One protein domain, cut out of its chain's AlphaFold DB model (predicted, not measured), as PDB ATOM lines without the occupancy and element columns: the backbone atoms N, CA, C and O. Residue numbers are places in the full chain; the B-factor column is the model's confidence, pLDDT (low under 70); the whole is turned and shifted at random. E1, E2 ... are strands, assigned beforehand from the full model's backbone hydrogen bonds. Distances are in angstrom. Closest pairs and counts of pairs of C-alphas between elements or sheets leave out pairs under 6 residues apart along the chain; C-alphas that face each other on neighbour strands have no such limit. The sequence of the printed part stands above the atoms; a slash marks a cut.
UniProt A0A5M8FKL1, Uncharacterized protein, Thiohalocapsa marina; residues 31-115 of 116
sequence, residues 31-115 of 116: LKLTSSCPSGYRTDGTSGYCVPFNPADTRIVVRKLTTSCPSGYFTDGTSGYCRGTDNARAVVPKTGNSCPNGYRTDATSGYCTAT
ATOM      1  N   LEU A  31     143.429 141.438 198.473       88.88
ATOM      2  CA  LEU A  31     143.220 142.185 197.232       88.88
ATOM      3  C   LEU A  31     144.546 142.380 196.473       88.88
ATOM      4  O   LEU A  31     145.596 142.593 197.068       88.88
ATOM      5  N   LYS A  32     144.527 142.355 195.145       86.69
ATOM      6  CA  LYS A  32     145.698 142.725 194.350       86.69
ATOM      7  C   LYS A  32     145.788 144.253 194.256       86.69
ATOM      8  O   LYS A  32     144.996 144.875 193.558       86.69
ATOM      9  N   LEU A  33     146.728 144.862 194.985       84.12
ATOM     10  CA  LEU A  33     146.903 146.325 194.998       84.12
ATOM     11  C   LEU A  33     147.690 146.861 193.798       84.12
ATOM     12  O   LEU A  33     147.450 147.983 193.364       84.12
ATOM     13  N   THR A  34     148.647 146.088 193.284       83.06
ATOM     14  CA  THR A  34     149.502 146.474 192.151       83.06
ATOM     15  C   THR A  34     149.419 145.436 191.031       83.06
ATOM     16  O   THR A  34     148.622 144.504 191.076       83.06
ATOM     17  N   SER A  35     150.262 145.539 190.004       80.88
ATOM     18  CA  SER A  35     150.377 144.511 188.962       80.88
ATOM     19  C   SER A  35     150.889 143.155 189.479       80.88
ATOM     20  O   SER A  35     150.712 142.146 188.786       80.88
ATOM     21  N   SER A  36     151.414 143.091 190.709       85.44
ATOM     22  CA  SER A  36     152.053 141.907 191.295       85.44
ATOM     23  C   SER A  36     151.454 141.523 192.650       85.44
ATOM     24  O   SER A  36     151.113 142.375 193.466       85.44
ATOM     25  N   CYS A  37     151.353 140.218 192.907       88.94
ATOM     26  CA  CYS A  37     150.987 139.693 194.223       88.94
ATOM     27  C   CYS A  37     152.210 139.618 195.151       88.94
ATOM     28  O   CYS A  37     153.331 139.464 194.658       88.94
ATOM     29  N   PRO A  38     152.018 139.713 196.480       88.38
ATOM     30  CA  PRO A  38     153.108 139.533 197.437       88.38
ATOM     31  C   PRO A  38     153.707 138.130 197.322       88.38
ATOM     32  O   PRO A  38     153.009 137.184 196.951       88.38
ATOM     33  N   SER A  39     154.995 137.954 197.646       86.62
ATOM     34  CA  SER A  39     155.570 136.605 197.509       86.62
ATOM     35  C   SER A  39     154.912 135.617 198.476       86.62
ATOM     36  O   SER A  39     154.646 135.940 199.634       86.62
ATOM     37  N   GLY A  40     154.667 134.402 197.986       85.25
ATOM     38  CA  GLY A  40     153.818 133.416 198.656       85.25
ATOM     39  C   GLY A  40     152.363 133.449 198.177       85.25
ATOM     40  O   GLY A  40     151.610 132.538 198.504       85.25
ATOM     41  N   TYR A  41     151.991 134.424 197.340       89.56
ATOM     42  CA  TYR A  41     150.663 134.540 196.749       89.56
ATOM     43  C   TYR A  41     150.732 134.538 195.218       89.56
ATOM     44  O   TYR A  41     151.697 135.007 194.613       89.56
ATOM     45  N   ARG A  42     149.668 134.048 194.583       89.62
ATOM     46  CA  ARG A  42     149.440 134.106 193.133       89.62
ATOM     47  C   ARG A  42     148.183 134.899 192.828       89.62
ATOM     48  O   ARG A  42     147.260 134.915 193.635       89.62
ATOM     49  N   THR A  43     148.131 135.533 191.660       88.75
ATOM     50  CA  THR A  43     146.889 136.160 191.196       88.75
ATOM     51  C   THR A  43     145.869 135.066 190.906       88.75
ATOM     52  O   THR A  43     146.132 134.168 190.108       88.75
ATOM     53  N   ASP A  44     144.718 135.146 191.560       85.62
ATOM     54  CA  ASP A  44     143.540 134.374 191.208       85.62
ATOM     55  C   ASP A  44     142.996 134.966 189.906       85.62
ATOM     56  O   ASP A  44     142.565 136.121 189.879       85.62
ATOM     57  N   GLY A  45     143.186 134.232 188.805       76.62
ATOM     58  CA  GLY A  45     143.356 134.773 187.450       76.62
ATOM     59  C   GLY A  45     142.316 135.789 186.969       76.62
ATOM     60  O   GLY A  45     142.643 136.612 186.119       76.62
ATOM     61  N   THR A  46     141.101 135.771 187.516       74.38
ATOM     62  CA  THR A  46     139.987 136.632 187.084       74.38
ATOM     63  C   THR A  46     139.489 137.582 188.176       74.38
ATOM     64  O   THR A  46     138.833 138.573 187.874       74.38
ATOM     65  N   SER A  47     139.810 137.308 189.440       78.50
ATOM     66  CA  SER A  47     139.159 137.940 190.594       78.50
ATOM     67  C   SER A  47     139.842 139.236 191.036       78.50
ATOM     68  O   SER A  47     139.283 139.998 191.817       78.50
ATOM     69  N   GLY A  48     141.075 139.484 190.583       84.38
ATOM     70  CA  GLY A  48     141.885 140.594 191.096       84.38
ATOM     71  C   GLY A  48     142.290 140.399 192.564       84.38
ATOM     72  O   GLY A  48     142.647 141.360 193.240       84.38
ATOM     73  N   TYR A  49     142.248 139.163 193.062       89.62
ATOM     74  CA  TYR A  49     142.743 138.788 194.384       89.62
ATOM     75  C   TYR A  49     144.048 138.005 194.256       89.62
ATOM     76  O   TYR A  49     144.336 137.365 193.247       89.62
ATOM     77  N   CYS A  50     144.847 138.074 195.304       90.19
ATOM     78  CA  CYS A  50     146.045 137.299 195.516       90.19
ATOM     79  C   CYS A  50     145.718 136.192 196.516       90.19
ATOM     80  O   CYS A  50     145.397 136.469 197.670       90.19
ATOM     81  N   VAL A  51     145.800 134.943 196.073       90.88
ATOM     82  CA  VAL A  51     145.559 133.757 196.903       90.88
ATOM     83  C   VAL A  51     146.896 133.135 197.307       90.88
ATOM     84  O   VAL A  51     147.812 133.092 196.481       90.88
ATOM     85  N   PRO A  52     147.048 132.658 198.551       89.56
ATOM     86  CA  PRO A  52     148.281 132.011 198.985       89.56
ATOM     87  C   PRO A  52     148.540 130.721 198.191       89.56
ATOM     88  O   PRO A  52     147.610 130.009 197.799       89.56
ATOM     89  N   PHE A  53     149.812 130.394 197.952       87.19
ATOM     90  CA  PHE A  53     150.189 129.097 197.380       87.19
ATOM     91  C   PHE A  53     149.869 127.961 198.347       87.19
ATOM     92  O   PHE A  53     149.209 127.005 197.954       87.19
ATOM     93  N   ASN A  54     150.283 128.112 199.607       86.25
ATOM     94  CA  ASN A  54     150.046 127.150 200.679       86.25
ATOM     95  C   ASN A  54     149.570 127.901 201.927       86.25
ATOM     96  O   ASN A  54     150.403 128.491 202.611       86.25
ATOM     97  N   PRO A  55     148.271 127.912 202.262       80.44
ATOM     98  CA  PRO A  55     147.742 128.747 203.345       80.44
ATOM     99  C   PRO A  55     148.326 128.432 204.733       80.44
ATOM    100  O   PRO A  55     148.317 129.305 205.595       80.44
ATOM    101  N   ALA A  56     148.855 127.220 204.936       77.75
ATOM    102  CA  ALA A  56     149.495 126.795 206.184       77.75
ATOM    103  C   ALA A  56     150.947 127.289 206.353       77.75
ATOM    104  O   ALA A  56     151.421 127.390 207.476       77.75
ATOM    105  N   ASP A  57     151.642 127.583 205.251       78.31
ATOM    106  CA  ASP A  57     153.059 127.995 205.241       78.31
ATOM    107  C   ASP A  57     153.233 129.455 204.786       78.31
ATOM    108  O   ASP A  57     154.245 130.115 205.023       78.31
ATOM    109  N   THR A  58     152.207 130.003 204.133       83.31
ATOM    110  CA  THR A  58     152.253 131.364 203.617       83.31
ATOM    111  C   THR A  58     152.174 132.350 204.771       83.31
ATOM    112  O   THR A  58     151.271 132.311 205.603       83.31
ATOM    113  N   ARG A  59     153.121 133.286 204.794       85.38
ATOM    114  CA  ARG A  59     153.166 134.327 205.815       85.38
ATOM    115  C   ARG A  59     151.997 135.300 205.669       85.38
ATOM    116  O   ARG A  59     151.551 135.615 204.560       85.38
ATOM    117  N   ILE A  60     151.561 135.834 206.806       86.19
ATOM    118  CA  ILE A  60     150.547 136.887 206.864       86.19
ATOM    119  C   ILE A  60     151.081 138.123 206.138       86.19
ATOM    120  O   ILE A  60     152.227 138.542 206.339       86.19
ATOM    121  N   VAL A  61     150.241 138.723 205.300       89.75
ATOM    122  CA  VAL A  61     150.533 139.983 204.615       89.75
ATOM    123  C   VAL A  61     149.494 141.024 204.990       89.75
ATOM    124  O   VAL A  61     148.311 140.725 205.120       89.75
ATOM    125  N   VAL A  62     149.933 142.265 205.150       89.62
ATOM    126  CA  VAL A  62     149.057 143.406 205.434       89.62
ATOM    127  C   VAL A  62     149.340 144.526 204.454       89.62
ATOM    128  O   VAL A  62     150.457 144.656 203.959       89.62
ATOM    129  N   ARG A  63     148.332 145.330 204.118       89.62
ATOM    130  CA  ARG A  63     148.511 146.408 203.136       89.62
ATOM    131  C   ARG A  63     149.502 147.438 203.657       89.62
ATOM    132  O   ARG A  63     149.458 147.804 204.827       89.62
ATOM    133  N   LYS A  64     150.365 147.964 202.805       89.25
ATOM    134  CA  LYS A  64     151.241 149.064 203.197       89.25
ATOM    135  C   LYS A  64     150.432 150.369 203.218       89.25
ATOM    136  O   LYS A  64     149.998 150.831 202.170       89.25
ATOM    137  N   LEU A  65     150.176 150.921 204.410       86.31
ATOM    138  CA  LEU A  65     149.383 152.154 204.574       86.31
ATOM    139  C   LEU A  65     150.233 153.422 204.446       86.31
ATOM    140  O   LEU A  65     149.744 154.444 203.975       86.31
ATOM    141  N   THR A  66     151.495 153.357 204.869       85.56
ATOM    142  CA  THR A  66     152.445 154.478 204.851       85.56
ATOM    143  C   THR A  66     153.738 154.074 204.134       85.56
ATOM    144  O   THR A  66     153.790 153.082 203.408       85.56
ATOM    145  N   THR A  67     154.829 154.816 204.321       83.69
ATOM    146  CA  THR A  67     156.154 154.458 203.796       83.69
ATOM    147  C   THR A  67     156.820 153.304 204.557       83.69
ATOM    148  O   THR A  67     157.720 152.664 204.002       83.69
ATOM    149  N   SER A  68     156.347 152.969 205.762       88.19
ATOM    150  CA  SER A  68     156.939 151.955 206.645       88.19
ATOM    151  C   SER A  68     155.986 150.790 206.917       88.19
ATOM    152  O   SER A  68     154.767 150.943 206.915       88.19
ATOM    153  N   CYS A  69     156.553 149.608 207.156       90.38
ATOM    154  CA  CYS A  69     155.805 148.437 207.609       90.38
ATOM    155  C   CYS A  69     155.840 148.333 209.136       90.38
ATOM    156  O   CYS A  69     156.805 148.807 209.741       90.38
ATOM    157  N   PRO A  70     154.809 147.737 209.757       89.50
ATOM    158  CA  PRO A  70     154.769 147.576 211.203       89.50
ATOM    159  C   PRO A  70     155.893 146.673 211.706       89.50
ATOM    160  O   PRO A  70     156.463 145.869 210.966       89.50
ATOM    161  N   SER A  71     156.183 146.782 212.998       87.31
ATOM    162  CA  SER A  71     157.184 145.949 213.670       87.31
ATOM    163  C   SER A  71     156.944 144.448 213.427       87.31
ATOM    164  O   SER A  71     155.846 143.940 213.656       87.31
ATOM    165  N   GLY A  72     157.973 143.734 212.961       87.31
ATOM    166  CA  GLY A  72     157.873 142.320 212.574       87.31
ATOM    167  C   GLY A  72     157.414 142.088 211.130       87.31
ATOM    168  O   GLY A  72     157.249 140.940 210.728       87.31
ATOM    169  N   TYR A  73     157.248 143.150 210.337       90.50
ATOM    170  CA  TYR A  73     156.914 143.072 208.919       90.50
ATOM    171  C   TYR A  73     157.959 143.784 208.054       90.50
ATOM    172  O   TYR A  73     158.538 144.795 208.446       90.50
ATOM    173  N   PHE A  74     158.159 143.293 206.834       89.69
ATOM    174  CA  PHE A  74     159.039 143.897 205.835       89.69
ATOM    175  C   PHE A  74     158.260 144.303 204.585       89.69
ATOM    176  O   PHE A  74     157.263 143.679 204.228       89.69
ATOM    177  N   THR A  75     158.705 145.372 203.917       88.19
ATOM    178  CA  THR A  75     158.062 145.832 202.677       88.19
ATOM    179  C   THR A  75     158.321 144.830 201.561       88.19
ATOM    180  O   THR A  75     159.467 144.548 201.222       88.19
ATOM    181  N   ASP A  76     157.247 144.353 200.946       84.81
ATOM    182  CA  ASP A  76     157.285 143.671 199.665       84.81
ATOM    183  C   ASP A  76     157.252 144.743 198.565       84.81
ATOM    184  O   ASP A  76     156.218 145.358 198.289       84.81
ATOM    185  N   GLY A  77     158.428 145.051 198.008       74.50
ATOM    186  CA  GLY A  77     158.646 146.232 197.164       74.50
ATOM    187  C   GLY A  77     157.814 146.283 195.879       74.50
ATOM    188  O   GLY A  77     157.709 147.343 195.272       74.50
ATOM    189  N   THR A  78     157.208 145.169 195.470       75.75
ATOM    190  CA  THR A  78     156.513 145.046 194.180       75.75
ATOM    191  C   THR A  78     154.990 144.999 194.325       75.75
ATOM    192  O   THR A  78     154.273 145.364 193.394       75.75
ATOM    193  N   SER A  79     154.476 144.566 195.480       81.00
ATOM    194  CA  SER A  79     153.043 144.295 195.683       81.00
ATOM    195  C   SER A  79     152.290 145.359 196.489       81.00
ATOM    196  O   SER A  79     151.063 145.332 196.540       81.00
ATOM    197  N   GLY A  80     152.994 146.300 197.133       86.00
ATOM    198  CA  GLY A  80     152.362 147.273 198.038       86.00
ATOM    199  C   GLY A  80     151.898 146.652 199.363       86.00
ATOM    200  O   GLY A  80     151.069 147.227 200.070       86.00
ATOM    201  N   TYR A  81     152.428 145.477 199.706       90.12
ATOM    202  CA  TYR A  81     152.151 144.771 200.951       90.12
ATOM    203  C   TYR A  81     153.362 144.769 201.885       90.12
ATOM    204  O   TYR A  81     154.516 144.906 201.484       90.12
ATOM    205  N   CYS A  82     153.076 144.595 203.164       91.00
ATOM    206  CA  CYS A  82     154.022 144.309 204.221       91.00
ATOM    207  C   CYS A  82     153.893 142.830 204.575       91.00
ATOM    208  O   CYS A  82     152.811 142.379 204.952       91.00
ATOM    209  N   ARG A  83     154.978 142.067 204.457       90.00
ATOM    210  CA  ARG A  83     155.001 140.640 204.779       90.00
ATOM    211  C   ARG A  83     155.508 140.426 206.192       90.00
ATOM    212  O   ARG A  83     156.532 140.991 206.563       90.00
ATOM    213  N   GLY A  84     154.797 139.617 206.966       89.06
ATOM    214  CA  GLY A  84     155.222 139.239 208.305       89.06
ATOM    215  C   GLY A  84     156.472 138.363 208.278       89.06
ATOM    216  O   GLY A  84     156.711 137.632 207.316       89.06
ATOM    217  N   THR A  85     157.281 138.446 209.326       87.06
ATOM    218  CA  THR A  85     158.282 137.438 209.690       87.06
ATOM    219  C   THR A  85     157.680 136.434 210.675       87.06
ATOM    220  O   THR A  85     156.513 136.539 211.042       87.06
ATOM    221  N   ASP A  86     158.470 135.473 211.145       83.06
ATOM    222  CA  ASP A  86     158.029 134.468 212.126       83.06
ATOM    223  C   ASP A  86     157.646 135.088 213.487       83.06
ATOM    224  O   ASP A  86     156.917 134.490 214.269       83.06
ATOM    225  N   ASN A  87     158.088 136.326 213.748       82.56
ATOM    226  CA  ASN A  87     157.732 137.110 214.934       82.56
ATOM    227  C   ASN A  87     156.675 138.190 214.636       82.56
ATOM    228  O   ASN A  87     156.476 139.104 215.442       82.56
ATOM    229  N   ALA A  88     156.039 138.140 213.462       85.69
ATOM    230  CA  ALA A  88     154.986 139.072 213.100       85.69
ATOM    231  C   ALA A  88     153.788 138.897 214.027       85.69
ATOM    232  O   ALA A  88     153.234 137.811 214.180       85.69
ATOM    233  N   ARG A  89     153.379 140.002 214.638       87.12
ATOM    234  CA  ARG A  89     152.214 140.044 215.517       87.12
ATOM    235  C   ARG A  89     150.987 140.443 214.729       87.12
ATOM    236  O   ARG A  89     151.109 141.152 213.739       87.12
ATOM    237  N   ALA A  90     149.805 140.083 215.218       86.25
ATOM    238  CA  ALA A  90     148.570 140.595 214.644       86.25
ATOM    239  C   ALA A  90     148.588 142.132 214.634       86.25
ATOM    240  O   ALA A  90     148.891 142.777 215.644       86.25
ATOM    241  N   VAL A  91     148.253 142.717 213.486       90.25
ATOM    242  CA  VAL A  91     148.157 144.165 213.323       90.25
ATOM    243  C   VAL A  91     146.795 144.543 212.782       90.25
ATOM    244  O   VAL A  91     146.213 143.829 211.969       90.25
ATOM    245  N   VAL A  92     146.299 145.690 213.224       89.25
ATOM    246  CA  VAL A  92     145.048 146.265 212.733       89.25
ATOM    247  C   VAL A  92     145.300 147.689 212.250       89.25
ATOM    248  O   VAL A  92     146.103 148.398 212.863       89.25
ATOM    249  N   PRO A  93     144.694 148.117 211.131       89.00
ATOM    250  CA  PRO A  93     144.865 149.477 210.636       89.00
ATOM    251  C   PRO A  93     144.394 150.470 211.702       89.00
ATOM    252  O   PRO A  93     143.322 150.303 212.286       89.00
ATOM    253  N   LYS A  94     145.194 151.504 211.978       88.00
ATOM    254  CA  LYS A  94     144.811 152.529 212.947       88.00
ATOM    255  C   LYS A  94     143.751 153.432 212.320       88.00
ATOM    256  O   LYS A  94     144.053 154.263 211.469       88.00
ATOM    257  N   THR A  95     142.504 153.281 212.750       83.06
ATOM    258  CA  THR A  95     141.399 154.156 212.343       83.06
ATOM    259  C   THR A  95     141.089 155.119 213.488       83.06
ATOM    260  O   THR A  95     140.522 154.726 214.501       83.06
ATOM    261  N   GLY A  96     141.509 156.381 213.348       84.06
ATOM    262  CA  GLY A  96     141.366 157.414 214.382       84.06
ATOM    263  C   GLY A  96     142.640 157.645 215.203       84.06
ATOM    264  O   GLY A  96     143.751 157.360 214.755       84.06
ATOM    265  N   ASN A  97     142.491 158.202 216.409       82.56
ATOM    266  CA  ASN A  97     143.633 158.703 217.184       82.56
ATOM    267  C   ASN A  97     144.279 157.659 218.117       82.56
ATOM    268  O   ASN A  97     145.457 157.792 218.458       82.56
ATOM    269  N   SER A  98     143.555 156.590 218.462       86.62
ATOM    270  CA  SER A  98     143.971 155.579 219.447       86.62
ATOM    271  C   SER A  98     143.824 154.156 218.913       86.62
ATOM    272  O   SER A  98     143.018 153.897 218.022       86.62
ATOM    273  N   CYS A  99     144.610 153.233 219.467       89.75
ATOM    274  CA  CYS A  99     144.510 151.803 219.178       89.75
ATOM    275  C   CYS A  99     143.557 151.099 220.153       89.75
ATOM    276  O   CYS A  99     143.406 151.561 221.287       89.75
ATOM    277  N   PRO A 100     142.939 149.978 219.742       89.44
ATOM    278  CA  PRO A 100     142.108 149.172 220.630       89.44
ATOM    279  C   PRO A 100     142.912 148.590 221.802       89.44
ATOM    280  O   PRO A 100     144.138 148.457 221.741       89.44
ATOM    281  N   ASN A 101     142.206 148.210 222.871       89.69
ATOM    282  CA  ASN A 101     142.814 147.556 224.030       89.69
ATOM    283  C   ASN A 101     143.601 146.308 223.604       89.69
ATOM    284  O   ASN A 101     143.126 145.504 222.808       89.69
ATOM    285  N   GLY A 102     144.814 146.156 224.138       88.25
ATOM    286  CA  GLY A 102     145.723 145.075 223.752       88.25
ATOM    287  C   GLY A 102     146.590 145.378 222.526       88.25
ATOM    288  O   GLY A 102     147.455 144.566 222.198       88.25
ATOM    289  N   TYR A 103     146.451 146.553 221.905       91.12
ATOM    290  CA  TYR A 103     147.298 146.997 220.801       91.12
ATOM    291  C   TYR A 103     148.047 148.292 221.134       91.12
ATOM    292  O   TYR A 103     147.577 149.134 221.898       91.12
ATOM    293  N   ARG A 104     149.226 148.478 220.537       90.00
ATOM    294  CA  ARG A 104     150.025 149.709 220.612       90.00
ATOM    295  C   ARG A 104     150.109 150.373 219.250       90.00
ATOM    296  O   ARG A 104     150.179 149.695 218.234       90.00
ATOM    297  N   THR A 105     150.108 151.705 219.233       87.69
ATOM    298  CA  THR A 105     150.334 152.458 217.993       87.69
ATOM    299  C   THR A 105     151.767 152.248 217.534       87.69
ATOM    300  O   THR A 105     152.705 152.551 218.269       87.69
ATOM    301  N   ASP A 106     151.918 151.788 216.301       86.25
ATOM    302  CA  ASP A 106     153.174 151.824 215.575       86.25
ATOM    303  C   ASP A 106     153.213 153.152 214.796       86.25
ATOM    304  O   ASP A 106     152.436 153.391 213.869       86.25
ATOM    305  N   ALA A 107     154.047 154.082 215.271       78.50
ATOM    306  CA  ALA A 107     154.027 155.484 214.846       78.50
ATOM    307  C   ALA A 107     154.437 155.696 213.379       78.50
ATOM    308  O   ALA A 107     154.140 156.743 212.811       78.50
ATOM    309  N   THR A 108     155.111 154.723 212.763       82.19
ATOM    310  CA  THR A 108     155.663 154.851 211.409       82.19
ATOM    311  C   THR A 108     154.797 154.153 210.367       82.19
ATOM    312  O   THR A 108     154.703 154.620 209.233       82.19
ATOM    313  N   SER A 109     154.127 153.059 210.734       84.62
ATOM    314  CA  SER A 109     153.382 152.211 209.793       84.62
ATOM    315  C   SER A 109     151.887 152.521 209.670       84.62
ATOM    316  O   SER A 109     151.228 152.004 208.768       84.62
ATOM    317  N   GLY A 110     151.326 153.341 210.567       87.56
ATOM    318  CA  GLY A 110     149.879 153.599 210.608       87.56
ATOM    319  C   GLY A 110     149.059 152.392 211.084       87.56
ATOM    320  O   GLY A 110     147.841 152.355 210.908       87.56
ATOM    321  N   TYR A 111     149.718 151.403 211.691       90.62
ATOM    322  CA  TYR A 111     149.096 150.215 212.258       90.62
ATOM    323  C   TYR A 111     149.108 150.242 213.785       90.62
ATOM    324  O   TYR A 111     149.919 150.897 214.440       90.62
ATOM    325  N   CYS A 112     148.190 149.481 214.355       91.31
ATOM    326  CA  CYS A 112     148.174 149.101 215.750       91.31
ATOM    327  C   CYS A 112     148.696 147.665 215.849       91.31
ATOM    328  O   CYS A 112     148.112 146.764 215.251       91.31
ATOM    329  N   THR A 113     149.784 147.441 216.582       90.31
ATOM    330  CA  THR A 113     150.427 146.131 216.756       90.31
ATOM    331  C   THR A 113     149.991 145.485 218.066       90.31
ATOM    332  O   THR A 113     149.905 146.156 219.096       90.31
ATOM    333  N   ALA A 114     149.688 144.186 218.049       88.94
ATOM    334  CA  ALA A 114     149.288 143.470 219.257       88.94
ATOM    335  C   ALA A 114     150.422 143.452 220.299       88.94
ATOM    336  O   ALA A 114     151.601 143.253 219.995       88.94
ATOM    337  N   THR A 115     150.071 143.673 221.563       84.12
ATOM    338  CA  THR A 115     151.044 143.746 222.667       84.12
ATOM    339  C   THR A 115     151.430 142.394 223.248       84.12
ATOM    340  O   THR A 115     152.492 142.302 223.870       84.12
TER     341      THR A 115
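This is residues 31 to 115 of the 116 residues of an uncharacterized protein of Thiohalocapsa marina (UniProt A0A5M8FKL1). What shape is this? With little regular structure, three small sheets stand in a row along the longest axis: hairpin E1 and E2 at one end, E3 - E5 - E4 in the middle, E6 - E8 - E7 at the other end. What builds it? The printed part has 85 residues, with eight antiparallel strands, E1 to E8 in chain order, holding 29; it is all strand. How large is it? It is compact, radius of gyration of the C-alphas 13.2 A, spanning 38 by 23 by 20 A.

What pairs first? E1, residues 41 to 44, and E2, residues 49 to 52, form a hairpin; N 42 and O 51 are 2.8 A apart. What follows? E5, residues 81 to 84, neighbours E3, residues 61 to 63, with N 62 to O 82 2.9 A, and forms a hairpin with E4, residues 73 to 76, with N 74 to O 83 2.8 A. And last? E8, residues 111 to 114, neighbours E6, residues 91 to 93, with N 92 to O 112 2.9 A, and forms a hairpin with E7, residues 103 to 105, with N 104 to O 113 2.8 A.

Where does E1 begin? C-alpha 41 is at (150.663, 134.540, 196.749). Where does E8 end? C-alpha 114 is at (149.288, 143.470, 219.257).

Is it cut? The printed part has no cut and no long link. Is confidence low? No printed residue is under 70.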